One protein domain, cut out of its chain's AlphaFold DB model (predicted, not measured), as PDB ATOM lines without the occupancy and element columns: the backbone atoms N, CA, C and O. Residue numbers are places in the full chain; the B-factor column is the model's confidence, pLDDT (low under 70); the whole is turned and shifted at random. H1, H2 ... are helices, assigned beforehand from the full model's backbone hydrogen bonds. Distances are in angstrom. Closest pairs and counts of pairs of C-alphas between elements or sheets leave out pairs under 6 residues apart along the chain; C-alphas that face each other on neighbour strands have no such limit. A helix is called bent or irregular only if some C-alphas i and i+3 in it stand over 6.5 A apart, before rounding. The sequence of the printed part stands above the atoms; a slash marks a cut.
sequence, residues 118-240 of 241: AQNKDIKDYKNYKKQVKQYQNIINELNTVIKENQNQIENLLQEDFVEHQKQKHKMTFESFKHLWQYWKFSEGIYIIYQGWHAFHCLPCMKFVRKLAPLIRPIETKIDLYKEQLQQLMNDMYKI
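AT A GLANCE: This is residues 118 to 240 of the 241 residues of the protein "TRAF-type domain-containing protein" of Pseudocohnilembus persalinus (UniProt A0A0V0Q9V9). Two long helices, H1 and H5, run side by side in opposite ways and make a rod, with the shorter H2, H3 and H4 as a head at one end. H2 crosses that end, H3 folds back from it and H4 returns; at the other end residues 118 to 124 of H1 stick out. The printed part has 123 residues with five named helices, H1 to H5 in chain order, and no named strand: all helix. It is only just extended, close to loose, with a radius of gyration of the C-alphas of 20.7 A and spans of 71 by 24 by 22 A.

HOW THE PARTS SIT: H1, residues 118 to 158, touches H5, residues 203 to 238, opposite ways at a shallow tilt of 0 degrees; their closest C-alphas, of Asn 150 and Leu 215, are 6.3 A apart. H5 has a kink of 39 degrees near residue 214. With residues 204 to 208 alone it touches H2, residues 161 to 170, about perpendicular at 74 degrees; the closest C-alphas, of Phe 162 and Phe 208, are 7.1 A apart. H1 and H2 meet only through their link. H2 only just touches H3, residues 174 to 182, with 3 pairs of C-alphas within 8 A, the closest those of Val 163 and Phe 174 at 6.7 A, at a steep tilt of 66 degrees. H4, residues 186 to 199, is close to but not clearly touching H5, the closest C-alphas being those of Ser 187 and Glu 220 at 8.0 A. H3 is apart from H1 and H5. Every O i to N i+4 pair is within hydrogen-bond range in H1, H2 and H3, against 6 of 10 in H4 and 28 of 32 in H5.

IN THESE COORDINATES: H1 is 59.4 A long from C-alpha 118 at (-67.746, -11.540, 13.729), and H5 is 51.8 A long, ending with C-alpha 238 at (-56.652, -22.441, 25.606). H2 measures 13.7 A, H3 12.0 A and H4 20.2 A. H4 is irregular, with C-alphas 195 and 198 7.2 A apart.

THE WHOLE: The C-alphas farthest apart, of Ala 118 and Gln 168, are 71.6 A apart. The printed part has no cut, and its four links are tight. Mean pLDDT of the printed part is 76.0; it is under 70 at residues 160 to 161, 170 to 201 and 240.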
ATOM      1  N   ALA A 118     -69.120 -11.069  13.572       97.06
ATOM      2  CA  ALA A 118     -67.746 -11.540  13.729       97.06
ATOM      3  C   ALA A 118     -66.853 -10.481  14.401       97.06
ATOM      4  O   ALA A 118     -66.200 -10.770  15.403       97.06
ATOM      5  N   GLN A 119     -66.907  -9.224  13.945       97.31
ATOM      6  CA  GLN A 119     -66.159  -8.124  14.569       97.31
ATOM      7  C   GLN A 119     -66.557  -7.899  16.035       97.31
ATOM      8  O   GLN A 119     -65.707  -7.648  16.891       97.31
ATOM      9  N   ASN A 120     -67.848  -7.999  16.356       96.69
ATOM     10  CA  ASN A 120     -68.327  -7.864  17.729       96.69
ATOM     11  C   ASN A 120     -67.838  -9.003  18.630       96.69
ATOM     12  O   ASN A 120     -67.539  -8.760  19.806       96.69
ATOM     13  N   LYS A 121     -67.730 -10.224  18.093       96.06
ATOM     14  CA  LYS A 121     -67.112 -11.357  18.787       96.06
ATOM     15  C   LYS A 121     -65.637 -11.068  19.083       96.06
ATOM     16  O   LYS A 121     -65.258 -11.095  20.251       96.06
ATOM     17  N   ASP A 122     -64.863 -10.649  18.084       92.75
ATOM     18  CA  ASP A 122     -63.441 -10.316  18.254       92.75
ATOM     19  C   ASP A 122     -63.226  -9.205  19.299       92.75
ATOM     20  O   ASP A 122     -62.341  -9.282  20.154       92.75
ATOM     21  N   ILE A 123     -64.080  -8.173  19.297       96.00
ATOM     22  CA  ILE A 123     -64.042  -7.092  20.294       96.00
ATOM     23  C   ILE A 123     -64.324  -7.624  21.704       96.00
ATOM     24  O   ILE A 123     -63.709  -7.172  22.678       96.00
ATOM     25  N   LYS A 124     -65.280  -8.548  21.845       95.94
ATOM     26  CA  LYS A 124     -65.604  -9.178  23.128       95.94
ATOM     27  C   LYS A 124     -64.424 -10.010  23.631       95.94
ATOM     28  O   LYS A 124     -64.056  -9.875  24.801       95.94
ATOM     29  N   ASP A 125     -63.798 -10.782  22.753       88.81
ATOM     30  CA  ASP A 125     -62.645 -11.619  23.079       88.81
ATOM     31  C   ASP A 125     -61.434 -10.759  23.468       88.81
ATOM     32  O   ASP A 125     -60.824 -10.978  24.518       88.81
ATOM     33  N   TYR A 126     -61.176  -9.666  22.744       92.38
ATOM     34  CA  TYR A 126     -60.152  -8.686  23.110       92.38
ATOM     35  C   TYR A 126     -60.400  -8.039  24.483       92.38
ATOM     36  O   TYR A 126     -59.468  -7.860  25.273       92.38
ATOM     37  N   LYS A 127     -61.653  -7.697  24.819       95.19
ATOM     38  CA  LYS A 127     -61.999  -7.168  26.154       95.19
ATOM     39  C   LYS A 127     -61.717  -8.188  27.259       95.19
ATOM     40  O   LYS A 127     -61.204  -7.800  28.314       95.19
ATOM     41  N   ASN A 128     -62.019  -9.464  27.022       90.44
ATOM     42  CA  ASN A 128     -61.716 -10.545  27.961       90.44
ATOM     43  C   ASN A 128     -60.203 -10.714  28.139       90.44
ATOM     44  O   ASN A 128     -59.720 -10.697  29.273       90.44
ATOM     45  N   TYR A 129     -59.449 -10.758  27.039       87.44
ATOM     46  CA  TYR A 129     -57.989 -10.815  27.060       87.44
ATOM     47  C   TYR A 129     -57.383  -9.636  27.837       87.44
ATOM     48  O   TYR A 129     -56.569  -9.817  28.741       87.44
ATOM     49  N   LYS A 130     -57.853  -8.408  27.585       93.31
ATOM     50  CA  LYS A 130     -57.406  -7.210  28.312       93.31
ATOM     51  C   LYS A 130     -57.650  -7.313  29.823       93.31
ATOM     52  O   LYS A 130     -56.829  -6.842  30.613       93.31
ATOM     53  N   LYS A 131     -58.765  -7.921  30.246       92.50
ATOM     54  CA  LYS A 131     -59.059  -8.171  31.667       92.50
ATOM     55  C   LYS A 131     -58.067  -9.168  32.275       92.50
ATOM     56  O   LYS A 131     -57.590  -8.916  33.379       92.50
ATOM     57  N   GLN A 132     -57.728 -10.237  31.556       86.69
ATOM     58  CA  GLN A 132     -56.738 -11.228  31.997       86.69
ATOM     59  C   GLN A 132     -55.337 -10.615  32.115       86.69
ATOM     60  O   GLN A 132     -54.694 -10.755  33.151       86.69
ATOM     61  N   VAL A 133     -54.897  -9.829  31.125       87.31
ATOM     62  CA  VAL A 133     -53.616  -9.095  31.183       87.31
ATOM     63  C   VAL A 133     -53.530  -8.219  32.435       87.31
ATOM     64  O   VAL A 133     -52.504  -8.203  33.113       87.31
ATOM     65  N   LYS A 134     -54.622  -7.539  32.800       94.44
ATOM     66  CA  LYS A 134     -54.680  -6.745  34.034       94.44
ATOM     67  C   LYS A 134     -54.547  -7.610  35.296       94.44
ATOM     68  O   LYS A 134     -53.900  -7.188  36.251       94.44
ATOM     69  N   GLN A 135     -55.134  -8.808  35.315       89.75
ATOM     70  CA  GLN A 135     -54.978  -9.749  36.432       89.75
ATOM     71  C   GLN A 135     -53.522 -10.216  36.568       89.75
ATOM     72  O   GLN A 135     -52.984 -10.187  37.672       89.75
ATOM     73  N   TYR A 136     -52.856 -10.539  35.455       86.12
ATOM     74  CA  TYR A 136     -51.435 -10.892  35.455       86.12
ATOM     75  C   TYR A 136     -50.548  -9.759  35.976       86.12
ATOM     76  O   TYR A 136     -49.669  -9.987  36.804       86.12
ATOM     77  N   GLN A 137     -50.804  -8.523  35.543       90.88
ATOM     78  CA  GLN A 137     -50.075  -7.349  36.030       90.88
ATOM     79  C   GLN A 137     -50.225  -7.164  37.544       90.88
ATOM     80  O   GLN A 137     -49.245  -6.854  38.218       90.88
ATOM     81  N   ASN A 138     -51.421  -7.395  38.092       90.69
ATOM     82  CA  ASN A 138     -51.642  -7.329  39.536       90.69
ATOM     83  C   ASN A 138     -50.819  -8.388  40.285       90.69
ATOM     84  O   ASN A 138     -50.118  -8.035  41.229       90.69
ATOM     85  N   ILE A 139     -50.827  -9.644  39.820       86.94
ATOM     86  CA  ILE A 139     -50.024 -10.734  40.406       86.94
ATOM     87  C   ILE A 139     -48.527 -10.386  40.389       86.94
ATOM     88  O   ILE A 139     -47.839 -10.537  41.397       86.94
ATOM     89  N   ILE A 140     -48.020  -9.868  39.267       84.88
ATOM     90  CA  ILE A 140     -46.616  -9.449  39.137       84.88
ATOM     91  C   ILE A 140     -46.279  -8.333  40.137       84.88
ATOM     92  O   ILE A 140     -45.226  -8.370  40.775       84.88
ATOM     93  N   ASN A 141     -47.165  -7.350  40.309       89.69
ATOM     94  CA  ASN A 141     -46.956  -6.256  41.259       89.69
ATOM     95  C   ASN A 141     -46.939  -6.752  42.716       89.69
ATOM     96  O   ASN A 141     -46.085  -6.330  43.502       89.69
ATOM     97  N   GLU A 142     -47.839  -7.671  43.071       89.38
ATOM     98  CA  GLU A 142     -47.869  -8.305  44.395       89.38
ATOM     99  C   GLU A 142     -46.592  -9.116  44.665       89.38
ATOM    100  O   GLU A 142     -45.984  -8.976  45.728       89.38
ATOM    101  N   LEU A 143     -46.131  -9.900  43.685       83.69
ATOM    102  CA  LEU A 143     -44.859 -10.628  43.747       83.69
ATOM    103  C   LEU A 143     -43.669  -9.699  43.972       83.69
ATOM    104  O   LEU A 143     -42.866  -9.934  44.873       83.69
ATOM    105  N   ASN A 144     -43.572  -8.625  43.191       83.69
ATOM    106  CA  ASN A 144     -42.488  -7.654  43.318       83.69
ATOM    107  C   ASN A 144     -42.474  -6.989  44.698       83.69
ATOM    108  O   ASN A 144     -41.403  -6.739  45.251       83.69
ATOM    109  N   THR A 145     -43.652  -6.742  45.275       88.62
ATOM    110  CA  THR A 145     -43.781  -6.184  46.628       88.62
ATOM    111  C   THR A 145     -43.203  -7.144  47.663       88.62
ATOM    112  O   THR A 145     -42.346  -6.758  48.454       88.62
ATOM    113  N   VAL A 146     -43.581  -8.421  47.592       84.50
ATOM    114  CA  VAL A 146     -43.091  -9.473  48.496       84.50
ATOM    115  C   VAL A 146     -41.588  -9.678  48.357       84.50
ATOM    116  O   VAL A 146     -40.887  -9.809  49.358       84.50
ATOM    117  N   ILE A 147     -41.079  -9.718  47.125       80.88
ATOM    118  CA  ILE A 147     -39.644  -9.864  46.863       80.88
ATOM    119  C   ILE A 147     -38.886  -8.704  47.509       80.88
ATOM    120  O   ILE A 147     -37.925  -8.944  48.236       80.88
ATOM    121  N   LYS A 148     -39.353  -7.467  47.316       85.56
ATOM    122  CA  LYS A 148     -38.726  -6.267  47.881       85.56
ATOM    123  C   LYS A 148     -38.748  -6.259  49.412       85.56
ATOM    124  O   LYS A 148     -37.738  -5.948  50.038       85.56
ATOM    125  N   GLU A 149     -39.875  -6.616  50.024       86.69
ATOM    126  CA  GLU A 149     -39.998  -6.717  51.485       86.69
ATOM    127  C   GLU A 149     -38.999  -7.720  52.071       86.69
ATOM    128  O   GLU A 149     -38.322  -7.419  53.053       86.69
ATOM    129  N   ASN A 150     -38.856  -8.889  51.442       81.38
ATOM    130  CA  ASN A 150     -37.927  -9.911  51.913       81.38
ATOM    131  C   ASN A 150     -36.464  -9.577  51.615       81.38
ATOM    132  O   ASN A 150     -35.609  -9.864  52.448       81.38
ATOM    133  N   GLN A 151     -36.164  -8.940  50.478       81.50
ATOM    134  CA  GLN A 151     -34.823  -8.423  50.183       81.50
ATOM    135  C   GLN A 151     -34.347  -7.494  51.301       81.50
ATOM    136  O   GLN A 151     -33.280  -7.729  51.859       81.50
ATOM    137  N   ASN A 152     -35.183  -6.538  51.718       83.88
ATOM    138  CA  ASN A 152     -34.859  -5.636  52.826       83.88
ATOM    139  C   ASN A 152     -34.601  -6.400  54.139       83.88
ATOM    140  O   ASN A 152     -33.669  -6.088  54.877       83.88
ATOM    141  N   GLN A 153     -35.412  -7.416  54.452       85.44
ATOM    142  CA  GLN A 153     -35.227  -8.216  55.669       85.44
ATOM    143  C   GLN A 153     -33.936  -9.046  55.635       85.44
ATOM    144  O   GLN A 153     -33.254  -9.169  56.652       85.44
ATOM    145  N   ILE A 154     -33.581  -9.594  54.473       79.38
ATOM    146  CA  ILE A 154     -32.350 -10.363  54.282       79.38
ATOM    147  C   ILE A 154     -31.124  -9.451  54.357       79.38
ATOM    148  O   ILE A 154     -30.158  -9.797  55.033       79.38
ATOM    149  N   GLU A 155     -31.173  -8.274  53.731       81.44
ATOM    150  CA  GLU A 155     -30.122  -7.260  53.842       81.44
ATOM    151  C   GLU A 155     -29.882  -6.872  55.306       81.44
ATOM    152  O   GLU A 155     -28.736  -6.875  55.752       81.44
ATOM    153  N   ASN A 156     -30.945  -6.671  56.094       83.00
ATOM    154  CA  ASN A 156     -30.833  -6.406  57.531       83.00
ATOM    155  C   ASN A 156     -30.182  -7.568  58.308       83.00
ATOM    156  O   ASN A 156     -29.415  -7.334  59.239       83.00
ATOM    157  N   LEU A 157     -30.451  -8.829  57.939       79.19
ATOM    158  CA  LEU A 157     -29.802  -9.993  58.561       79.19
ATOM    159  C   LEU A 157     -28.317 -10.125  58.196       79.19
ATOM    160  O   LEU A 157     -27.559 -10.739  58.950       79.19
ATOM    161  N   LEU A 158     -27.909  -9.602  57.039       72.31
ATOM    162  CA  LEU A 158     -26.541  -9.707  56.539       72.31
ATOM    163  C   LEU A 158     -25.580  -8.704  57.189       72.31
ATOM    164  O   LEU A 158     -24.373  -8.905  57.082       72.31
ATOM    165  N   GLN A 159     -26.061  -7.646  57.846       70.75
ATOM    166  CA  GLN A 159     -25.224  -6.459  58.032       70.75
ATOM    167  C   GLN A 159     -24.073  -6.536  59.044       70.75
ATOM    168  O   GLN A 159     -23.140  -5.769  58.839       70.75
ATOM    169  N   GLU A 160     -24.015  -7.428  60.047       60.78
ATOM    170  CA  GLU A 160     -22.893  -7.335  61.019       60.78
ATOM    171  C   GLU A 160     -22.215  -8.670  61.395       60.78
ATOM    172  O   GLU A 160     -21.043  -8.865  61.071       60.78
ATOM    173  N   ASP A 161     -22.902  -9.652  61.981       69.75
ATOM    174  CA  ASP A 161     -22.191 -10.830  62.527       69.75
ATOM    175  C   ASP A 161     -21.836 -11.912  61.494       69.75
ATOM    176  O   ASP A 161     -20.835 -12.625  61.623       69.75
ATOM    177  N   PHE A 162     -22.669 -12.090  60.464       73.56
ATOM    178  CA  PHE A 162     -22.495 -13.194  59.517       73.56
ATOM    179  C   PHE A 162     -21.369 -12.925  58.515       73.56
ATOM    180  O   PHE A 162     -20.575 -13.819  58.219       73.56
ATOM    181  N   VAL A 163     -21.271 -11.690  58.018       71.31
ATOM    182  CA  VAL A 163     -20.247 -11.293  57.044       71.31
ATOM    183  C   VAL A 163     -18.857 -11.341  57.667       71.31
ATOM    184  O   VAL A 163     -17.939 -11.901  57.064       71.31
ATOM    185  N   GLU A 164     -18.703 -10.840  58.892       73.62
ATOM    186  CA  GLU A 164     -17.437 -10.938  59.622       73.62
ATOM    187  C   GLU A 164     -17.071 -12.394  59.935       73.62
ATOM    188  O   GLU A 164     -15.929 -12.810  59.724       73.62
ATOM    189  N   HIS A 165     -18.045 -13.224  60.319       78.38
ATOM    190  CA  HIS A 165     -17.820 -14.656  60.506       78.38
ATOM    191  C   HIS A 165     -17.334 -15.360  59.223       78.38
ATOM    192  O   HIS A 165     -16.380 -16.144  59.271       78.38
ATOM    193  N   GLN A 166     -17.949 -15.067  58.070       71.94
ATOM    194  CA  GLN A 166     -17.555 -15.634  56.775       71.94
ATOM    195  C   GLN A 166     -16.137 -15.220  56.369       71.94
ATOM    196  O   GLN A 166     -15.331 -16.083  56.006       71.94
ATOM    197  N   LYS A 167     -15.795 -13.931  56.516       72.62
ATOM    198  CA  LYS A 167     -14.437 -13.425  56.263       72.62
ATOM    199  C   LYS A 167     -13.396 -14.144  57.124       72.62
ATOM    200  O   LYS A 167     -12.358 -14.558  56.614       72.62
ATOM    201  N   GLN A 168     -13.680 -14.330  58.416       77.56
ATOM    202  CA  GLN A 168     -12.728 -14.903  59.373       77.56
ATOM    203  C   GLN A 168     -12.549 -16.421  59.241       77.56
ATOM    204  O   GLN A 168     -11.450 -16.927  59.464       77.56
ATOM    205  N   LYS A 169     -13.620 -17.168  58.946       77.56
ATOM    206  CA  LYS A 169     -13.608 -18.641  59.028       77.56
ATOM    207  C   LYS A 169     -13.622 -19.355  57.685       77.56
ATOM    208  O   LYS A 169     -13.161 -20.490  57.632       77.56
ATOM    209  N   HIS A 170     -14.093 -18.711  56.620       67.75
ATOM    210  CA  HIS A 170     -14.336 -19.389  55.345       67.75
ATOM    211  C   HIS A 170     -13.523 -18.831  54.170       67.75
ATOM    212  O   HIS A 170     -13.625 -19.366  53.072       67.75
ATOM    213  N   LYS A 171     -12.692 -17.791  54.377       69.19
ATOM    214  CA  LYS A 171     -11.896 -17.108  53.328       69.19
ATOM    215  C   LYS A 171     -12.716 -16.659  52.101       69.19
ATOM    216  O   LYS A 171     -12.142 -16.285  51.083       69.19
ATOM    217  N   MET A 172     -14.043 -16.680  52.188       63.97
ATOM    218  CA  MET A 172     -14.934 -16.230  51.132       63.97
ATOM    219  C   MET A 172     -15.073 -14.717  51.255       63.97
ATOM    220  O   MET A 172     -15.376 -14.197  52.331       63.97
ATOM    221  N   THR A 173     -14.817 -13.995  50.168       60.84
ATOM    222  CA  THR A 173     -14.986 -12.543  50.170       60.84
ATOM    223  C   THR A 173     -16.473 -12.206  50.078       60.84
ATOM    224  O   THR A 173     -17.255 -12.900  49.423       60.84
ATOM    225  N   PHE A 174     -16.875 -11.119  50.740       58.25
ATOM    226  CA  PHE A 174     -18.247 -10.613  50.669       58.25
ATOM    227  C   PHE A 174     -18.672 -10.324  49.223       58.25
ATOM    228  O   PHE A 174     -19.822 -10.555  48.871       58.25
ATOM    229  N   GLU A 175     -17.734  -9.920  48.362       58.34
ATOM    230  CA  GLU A 175     -18.019  -9.629  46.956       58.34
ATOM    231  C   GLU A 175     -18.342 -10.888  46.143       58.34
ATOM    232  O   GLU A 175     -19.228 -10.844  45.297       58.34
ATOM    233  N   SER A 176     -17.721 -12.037  46.444       62.47
ATOM    234  CA  SER A 176     -18.117 -13.322  45.852       62.47
ATOM    235  C   SER A 176     -19.526 -13.734  46.283       62.47
ATOM    236  O   SER A 176     -20.311 -14.196  45.461       62.47
ATOM    237  N   PHE A 177     -19.879 -13.514  47.553       60.94
ATOM    238  CA  PHE A 177     -21.228 -13.788  48.060       60.94
ATOM    239  C   PHE A 177     -22.276 -12.833  47.469       60.94
ATOM    240  O   PHE A 177     -23.358 -13.258  47.081       60.94
ATOM    241  N   LYS A 178     -21.944 -11.548  47.340       59.22
ATOM    242  CA  LYS A 178     -22.800 -10.518  46.750       59.22
ATOM    243  C   LYS A 178     -23.004 -10.722  45.247       59.22
ATOM    244  O   LYS A 178     -24.124 -10.559  44.774       59.22
ATOM    245  N   HIS A 179     -21.971 -11.137  44.509       61.31
ATOM    246  CA  HIS A 179     -22.112 -11.553  43.110       61.31
ATOM    247  C   HIS A 179     -23.010 -12.788  42.979       61.31
ATOM    248  O   HIS A 179     -23.872 -12.819  42.108       61.31
ATOM    249  N   LEU A 180     -22.872 -13.781  43.861       58.44
ATOM    250  CA  LEU A 180     -23.803 -14.913  43.894       58.44
ATOM    251  C   LEU A 180     -25.238 -14.437  44.170       58.44
ATOM    252  O   LEU A 180     -26.152 -14.843  43.465       58.44
ATOM    253  N   TRP A 181     -25.424 -13.504  45.106       58.16
ATOM    254  CA  TRP A 181     -26.725 -12.930  45.465       58.16
ATOM    255  C   TRP A 181     -27.390 -12.127  44.333       58.16
ATOM    256  O   TRP A 181     -28.580 -12.293  44.078       58.16
ATOM    257  N   GLN A 182     -26.642 -11.268  43.633       53.38
ATOM    258  CA  GLN A 182     -27.171 -10.390  42.577       53.38
ATOM    259  C   GLN A 182     -27.574 -11.133  41.296       53.38
ATOM    260  O   GLN A 182     -28.459 -10.668  40.580       53.38
ATOM    261  N   TYR A 183     -26.946 -12.275  41.006       52.03
ATOM    262  CA  TYR A 183     -27.220 -13.081  39.812       52.03
ATOM    263  C   TYR A 183     -28.059 -14.338  40.114       52.03
ATOM    264  O   TYR A 183     -28.289 -15.162  39.225       52.03
ATOM    265  N   TRP A 184     -28.539 -14.505  41.353       55.84
ATOM    266  CA  TRP A 184     -29.276 -15.693  41.777       55.84
ATOM    267  C   TRP A 184     -30.721 -15.710  41.274       55.84
ATOM    268  O   TRP A 184     -31.552 -14.883  41.651       55.84
ATOM    269  N   LYS A 185     -31.082 -16.767  40.537       52.66
ATOM    270  CA  LYS A 185     -32.456 -17.275  40.566       52.66
ATOM    271  C   LYS A 185     -32.688 -17.850  41.959       52.66
ATOM    272  O   LYS A 185     -32.111 -18.875  42.315       52.66
ATOM    273  N   PHE A 186     -33.514 -17.170  42.747       52.06
ATOM    274  CA  PHE A 186     -33.797 -17.468  44.156       52.06
ATOM    275  C   PHE A 186     -34.024 -18.969  44.449       52.06
ATOM    276  O   PHE A 186     -33.528 -19.487  45.446       52.06
ATOM    277  N   SER A 187     -34.678 -19.697  43.535       48.78
ATOM    278  CA  SER A 187     -34.943 -21.142  43.641       48.78
ATOM    279  C   SER A 187     -33.710 -22.047  43.474       48.78
ATOM    280  O   SER A 187     -33.631 -23.100  44.096       48.78
ATOM    281  N   GLU A 188     -32.736 -21.664  42.648       50.50
ATOM    282  CA  GLU A 188     -31.512 -22.449  42.409       50.50
ATOM    283  C   GLU A 188     -30.474 -22.207  43.519       50.50
ATOM    284  O   GLU A 188     -29.731 -23.113  43.900       50.50
ATOM    285  N   GLY A 189     -30.474 -21.004  44.105       54.66
ATOM    286  CA  GLY A 189     -29.598 -20.631  45.216       54.66
ATOM    287  C   GLY A 189     -29.870 -21.427  46.491       54.66
ATOM    288  O   GLY A 189     -28.925 -21.868  47.138       54.66
ATOM    289  N   ILE A 190     -31.137 -21.696  46.826       53.91
ATOM    290  CA  ILE A 190     -31.495 -22.526  47.989       53.91
ATOM    291  C   ILE A 190     -30.978 -23.947  47.811       53.91
ATOM    292  O   ILE A 190     -30.426 -24.494  48.756       53.91
ATOM    293  N   TYR A 191     -31.095 -24.516  46.608       50.19
ATOM    294  CA  TYR A 191     -30.597 -25.854  46.297       50.19
ATOM    295  C   TYR A 191     -29.066 -25.924  46.337       50.19
ATOM    296  O   TYR A 191     -28.526 -26.861  46.906       50.19
ATOM    297  N   ILE A 192     -28.352 -24.923  45.810       51.69
ATOM    298  CA  ILE A 192     -26.880 -24.857  45.877       51.69
ATOM    299  C   ILE A 192     -26.396 -24.613  47.305       51.69
ATOM    300  O   ILE A 192     -25.402 -25.208  47.711       51.69
ATOM    301  N   ILE A 193     -27.107 -23.788  48.078       53.53
ATOM    302  CA  ILE A 193     -26.908 -23.682  49.519       53.53
ATOM    303  C   ILE A 193     -27.077 -25.099  50.088       53.53
ATOM    304  O   ILE A 193     -26.078 -25.660  50.512       53.53
ATOM    305  N   TYR A 194     -28.240 -25.744  49.944       51.62
ATOM    306  CA  TYR A 194     -28.542 -27.092  50.457       51.62
ATOM    307  C   TYR A 194     -27.571 -28.208  50.027       51.62
ATOM    308  O   TYR A 194     -27.315 -29.118  50.806       51.62
ATOM    309  N   GLN A 195     -27.038 -28.170  48.804       49.38
ATOM    310  CA  GLN A 195     -26.139 -29.189  48.241       49.38
ATOM    311  C   GLN A 195     -24.659 -28.879  48.518       49.38
ATOM    312  O   GLN A 195     -23.850 -29.787  48.693       49.38
ATOM    313  N   GLY A 196     -24.293 -27.600  48.646       51.41
ATOM    314  CA  GLY A 196     -22.989 -27.153  49.146       51.41
ATOM    315  C   GLY A 196     -22.838 -27.292  50.670       51.41
ATOM    316  O   GLY A 196     -21.769 -27.013  51.218       51.41
ATOM    317  N   TRP A 197     -23.886 -27.743  51.375       54.91
ATOM    318  CA  TRP A 197     -23.969 -27.823  52.840       54.91
ATOM    319  C   TRP A 197     -22.977 -28.742  53.531       54.91
ATOM    320  O   TRP A 197     -22.765 -28.579  54.733       54.91
ATOM    321  N   HIS A 198     -22.293 -29.627  52.810       48.09
ATOM    322  CA  HIS A 198     -21.183 -30.384  53.390       48.09
ATOM    323  C   HIS A 198     -20.031 -29.479  53.885       48.09
ATOM    324  O   HIS A 198     -19.197 -29.937  54.663       48.09
ATOM    325  N   ALA A 199     -20.011 -28.188  53.518       50.34
ATOM    326  CA  ALA A 199     -19.023 -27.206  53.968       50.34
ATOM    327  C   ALA A 199     -19.421 -26.374  55.215       50.34
ATOM    328  O   ALA A 199     -18.554 -25.733  55.814       50.34
ATOM    329  N   PHE A 200     -20.686 -26.375  55.663       53.97
ATOM    330  CA  PHE A 200     -21.113 -25.618  56.856       53.97
ATOM    331  C   PHE A 200     -20.903 -26.423  58.141       53.97
ATOM    332  O   PHE A 200     -21.832 -26.913  58.773       53.97
ATOM    333  N   HIS A 201     -19.651 -26.532  58.563       59.22
ATOM    334  CA  HIS A 201     -19.269 -27.283  59.760       59.22
ATOM    335  C   HIS A 201     -19.360 -26.465  61.065       59.22
ATOM    336  O   HIS A 201     -18.885 -26.918  62.107       59.22
ATOM    337  N   CYS A 202     -19.888 -25.230  61.044       76.06
ATOM    338  CA  CYS A 202     -19.847 -24.333  62.203       76.06
ATOM    339  C   CYS A 202     -21.232 -23.833  62.654       76.06
ATOM    340  O   CYS A 202     -22.137 -23.530  61.871       76.06
ATOM    341  N   LEU A 203     -21.380 -23.718  63.976       77.75
ATOM    342  CA  LEU A 203     -22.624 -23.331  64.640       77.75
ATOM    343  C   LEU A 203     -23.166 -21.938  64.232       77.75
ATOM    344  O   LEU A 203     -24.387 -21.814  64.109       77.75
ATOM    345  N   PRO A 204     -22.342 -20.892  64.003       78.38
ATOM    346  CA  PRO A 204     -22.846 -19.572  63.605       78.38
ATOM    347  C   PRO A 204     -23.532 -19.565  62.234       78.38
ATOM    348  O   PRO A 204     -24.599 -18.969  62.091       78.38
ATOM    349  N   CYS A 205     -22.992 -20.296  61.254       74.44
ATOM    350  CA  CYS A 205     -23.621 -20.431  59.941       74.44
ATOM    351  C   CYS A 205     -24.977 -21.139  60.019       74.44
ATOM    352  O   CYS A 205     -25.954 -20.673  59.437       74.44
ATOM    353  N   MET A 206     -25.074 -22.204  60.820       72.56
ATOM    354  CA  MET A 206     -26.346 -22.896  61.059       72.56
ATOM    355  C   MET A 206     -27.386 -21.986  61.730       72.56
ATOM    356  O   MET A 206     -28.568 -22.035  61.387       72.56
ATOM    357  N   LYS A 207     -26.966 -21.123  62.666       79.12
ATOM    358  CA  LYS A 207     -27.855 -20.122  63.282       79.12
ATOM    359  C   LYS A 207     -28.351 -19.090  62.266       79.12
ATOM    360  O   LYS A 207     -29.517 -18.715  62.336       79.12
ATOM    361  N   PHE A 208     -27.510 -18.660  61.326       78.75
ATOM    362  CA  PHE A 208     -27.901 -17.736  60.257       78.75
ATOM    363  C   PHE A 208     -28.906 -18.370  59.283       78.75
ATOM    364  O   PHE A 208     -29.960 -17.792  59.034       78.75
ATOM    365  N   VAL A 209     -28.660 -19.605  58.830       74.12
ATOM    366  CA  VAL A 209     -29.596 -20.343  57.960       74.12
ATOM    367  C   VAL A 209     -30.965 -20.514  58.626       74.12
ATOM    368  O   VAL A 209     -31.995 -20.297  57.991       74.12
ATOM    369  N   ARG A 210     -31.000 -20.821  59.929       79.06
ATOM    370  CA  ARG A 210     -32.259 -20.901  60.690       79.06
ATOM    371  C   ARG A 210     -33.020 -19.574  60.746       79.06
ATOM    372  O   ARG A 210     -34.243 -19.607  60.834       79.06
ATOM    373  N   LYS A 211     -32.325 -18.432  60.695       81.75
ATOM    374  CA  LYS A 211     -32.945 -17.098  60.625       81.75
ATOM    375  C   LYS A 211     -33.410 -16.741  59.208       81.75
ATOM    376  O   LYS A 211     -34.411 -16.053  59.077       81.75
ATOM    377  N   LEU A 212     -32.727 -17.233  58.169       77.25
ATOM    378  CA  LEU A 212     -33.092 -17.020  56.761       77.25
ATOM    379  C   LEU A 212     -34.301 -17.846  56.309       77.25
ATOM    380  O   LEU A 212     -35.169 -17.327  55.614       77.25
ATOM    381  N   ALA A 213     -34.371 -19.121  56.697       76.44
ATOM    382  CA  ALA A 213     -35.441 -20.033  56.289       76.44
ATOM    383  C   ALA A 213     -36.873 -19.462  56.451       76.44
ATOM    384  O   ALA A 213     -37.652 -19.567  55.501       76.44
ATOM    385  N   PRO A 214     -37.252 -18.824  57.582       82.31
ATOM    386  CA  PRO A 214     -38.586 -18.237  57.729       82.31
ATOM    387  C   PRO A 214     -38.838 -17.000  56.853       82.31
ATOM    388  O   PRO A 214     -40.002 -16.676  56.641       82.31
ATOM    389  N   LEU A 215     -37.800 -16.333  56.332       79.44
ATOM    390  CA  LEU A 215     -37.939 -15.216  55.382       79.44
ATOM    391  C   LEU A 215     -38.107 -15.711  53.940       79.44
ATOM    392  O   LEU A 215     -38.783 -15.103  53.120       79.44
ATOM    393  N   ILE A 216     -37.493 -16.849  53.632       76.38
ATOM    394  CA  ILE A 216     -37.491 -17.441  52.295       76.38
ATOM    395  C   ILE A 216     -38.808 -18.174  52.012       76.38
ATOM    396  O   ILE A 216     -39.405 -18.009  50.947       76.38
ATOM    397  N   ARG A 217     -39.305 -18.935  52.993       80.12
ATOM    398  CA  ARG A 217     -40.488 -19.793  52.840       80.12
ATOM    399  C   ARG A 217     -41.757 -19.055  52.371       80.12
ATOM    400  O   ARG A 217     -42.449 -19.589  51.510       80.12
ATOM    401  N   PRO A 218     -42.099 -17.846  52.864       80.19
ATOM    402  CA  PRO A 218     -43.263 -17.103  52.374       80.19
ATOM    403  C   PRO A 218     -43.161 -16.717  50.894       80.19
ATOM    404  O   PRO A 218     -44.184 -16.651  50.214       80.19
ATOM    405  N   ILE A 219     -41.943 -16.476  50.392       78.19
ATOM    406  CA  ILE A 219     -41.703 -16.161  48.979       78.19
ATOM    407  C   ILE A 219     -41.945 -17.402  48.128       78.19
ATOM    408  O   ILE A 219     -42.667 -17.312  47.143       78.19
ATOM    409  N   GLU A 220     -41.396 -18.552  48.523       78.44
ATOM    410  CA  GLU A 220     -41.599 -19.824  47.817       78.44
ATOM    411  C   GLU A 220     -43.085 -20.185  47.744       78.44
ATOM    412  O   GLU A 220     -43.610 -20.394  46.654       78.44
ATOM    413  N   THR A 221     -43.793 -20.128  48.879       85.38
ATOM    414  CA  THR A 221     -45.237 -20.394  48.927       85.38
ATOM    415  C   THR A 221     -46.020 -19.459  48.005       85.38
ATOM    416  O   THR A 221     -46.938 -19.904  47.319       85.38
ATOM    417  N   LYS A 222     -45.679 -18.162  47.962       83.00
ATOM    418  CA  LYS A 222     -46.343 -17.220  47.049       83.00
ATOM    419  C   LYS A 222     -45.987 -17.487  45.592       83.00
ATOM    420  O   LYS A 222     -46.875 -17.438  44.753       83.00
ATOM    421  N   ILE A 223     -44.726 -17.785  45.283       80.94
ATOM    422  CA  ILE A 223     -44.299 -18.148  43.928       80.94
ATOM    423  C   ILE A 223     -45.084 -19.366  43.440       80.94
ATOM    424  O   ILE A 223     -45.591 -19.336  42.323       80.94
ATOM    425  N   ASP A 224     -45.212 -20.408  44.257       85.19
ATOM    426  CA  ASP A 224     -45.927 -21.621  43.865       85.19
ATOM    427  C   ASP A 224     -47.435 -21.375  43.726       85.19
ATOM    428  O   ASP A 224     -48.013 -21.753  42.708       85.19
ATOM    429  N   LEU A 225     -48.044 -20.612  44.642       88.25
ATOM    430  CA  LEU A 225     -49.435 -20.166  44.503       88.25
ATOM    431  C   LEU A 225     -49.660 -19.390  43.196       88.25
ATOM    432  O   LEU A 225     -50.632 -19.628  42.480       88.25
ATOM    433  N   TYR A 226     -48.772 -18.453  42.861       85.62
ATOM    434  CA  TYR A 226     -48.915 -17.673  41.638       85.62
ATOM    435  C   TYR A 226     -48.622 -18.500  40.389       85.62
ATOM    436  O   TYR A 226     -49.290 -18.289  39.386       85.62
ATOM    437  N   LYS A 227     -47.705 -19.475  40.423       84.25
ATOM    438  CA  LYS A 227     -47.532 -20.430  39.316       84.25
ATOM    439  C   LYS A 227     -48.819 -21.202  39.044       84.25
ATOM    440  O   LYS A 227     -49.200 -21.324  37.886       84.25
ATOM    441  N   GLU A 228     -49.504 -21.676  40.083       89.00
ATOM    442  CA  GLU A 228     -50.796 -22.356  39.936       89.00
ATOM    443  C   GLU A 228     -51.859 -21.421  39.344       89.00
ATOM    444  O   GLU A 228     -52.555 -21.799  38.403       89.00
ATOM    445  N   GLN A 229     -51.940 -20.174  39.822       87.81
ATOM    446  CA  GLN A 229     -52.857 -19.171  39.265       87.81
ATOM    447  C   GLN A 229     -52.542 -18.843  37.799       87.81
ATOM    448  O   GLN A 229     -53.456 -18.758  36.981       87.81
ATOM    449  N   LEU A 230     -51.262 -18.687  37.444       82.00
ATOM    450  CA  LEU A 230     -50.817 -18.457  36.069       82.00
ATOM    451  C   LEU A 230     -51.149 -19.656  35.176       82.00
ATOM    452  O   LEU A 230     -51.659 -19.469  34.076       82.00
ATOM    453  N   GLN A 231     -50.914 -20.879  35.654       88.38
ATOM    454  CA  GLN A 231     -51.251 -22.096  34.920       88.38
ATOM    455  C   GLN A 231     -52.759 -22.210  34.691       88.38
ATOM    456  O   GLN A 231     -53.184 -22.548  33.588       88.38
ATOM    457  N   GLN A 232     -53.572 -21.891  35.701       88.31
ATOM    458  CA  GLN A 232     -55.024 -21.874  35.567       88.31
ATOM    459  C   GLN A 232     -55.478 -20.839  34.531       88.31
ATOM    460  O   GLN A 232     -56.271 -21.167  33.652       88.31
ATOM    461  N   LEU A 233     -54.931 -19.620  34.578       81.38
ATOM    462  CA  LEU A 233     -55.253 -18.574  33.608       81.38
ATOM    463  C   LEU A 233     -54.810 -18.946  32.181       81.38
ATOM    464  O   LEU A 233     -55.558 -18.694  31.239       81.38
ATOM    465  N   MET A 234     -53.653 -19.595  32.008       82.19
ATOM    466  CA  MET A 234     -53.226 -20.131  30.706       82.19
ATOM    467  C   MET A 234     -54.176 -21.224  30.209       82.19
ATOM    468  O   MET A 234     -54.586 -21.202  29.052       82.19
ATOM    469  N   ASN A 235     -54.582 -22.154  31.077       87.50
ATOM    470  CA  ASN A 235     -55.542 -23.199  30.717       87.50
ATOM    471  C   ASN A 235     -56.898 -22.609  30.297       87.50
ATOM    472  O   ASN A 235     -57.539 -23.130  29.389       87.50
ATOM    473  N   ASP A 236     -57.331 -21.521  30.937       82.62
ATOM    474  CA  ASP A 236     -58.568 -20.826  30.580       82.62
ATOM    475  C   ASP A 236     -58.447 -20.052  29.255       82.62
ATOM    476  O   ASP A 236     -59.456 -19.875  28.575       82.62
ATOM    477  N   MET A 237     -57.238 -19.651  28.837       78.06
ATOM    478  CA  MET A 237     -56.993 -19.092  27.498       78.06
ATOM    479  C   MET A 237     -57.129 -20.152  26.396       78.06
ATOM    480  O   MET A 237     -57.760 -19.881  25.379       78.06
ATOM    481  N   TYR A 238     -56.602 -21.362  26.606       82.44
ATOM    482  CA  TYR A 238     -56.652 -22.441  25.606       82.44
ATOM    483  C   TYR A 238     -58.038 -23.085  25.435       82.44
ATOM    484  O   TYR A 238     -58.255 -23.820  24.483       82.44
ATOM    485  N   LYS A 239     -58.996 -22.817  26.332       80.19
ATOM    486  CA  LYS A 239     -60.390 -23.296  26.212       80.19
ATOM    487  C   LYS A 239     -61.285 -22.408  25.338       80.19
ATOM    488  O   LYS A 239     -62.471 -22.699  25.214       80.19
ATOM    489  N   ILE A 240     -60.760 -21.294  24.826       64.56
ATOM    490  CA  ILE A 240     -61.511 -20.330  24.003       64.56
ATOM    491  C   ILE A 240     -61.380 -20.654  22.495       64.56
ATOM    492  O   ILE A 240     -62.091 -20.057  21.687       64.56
TER     493      ILE A 240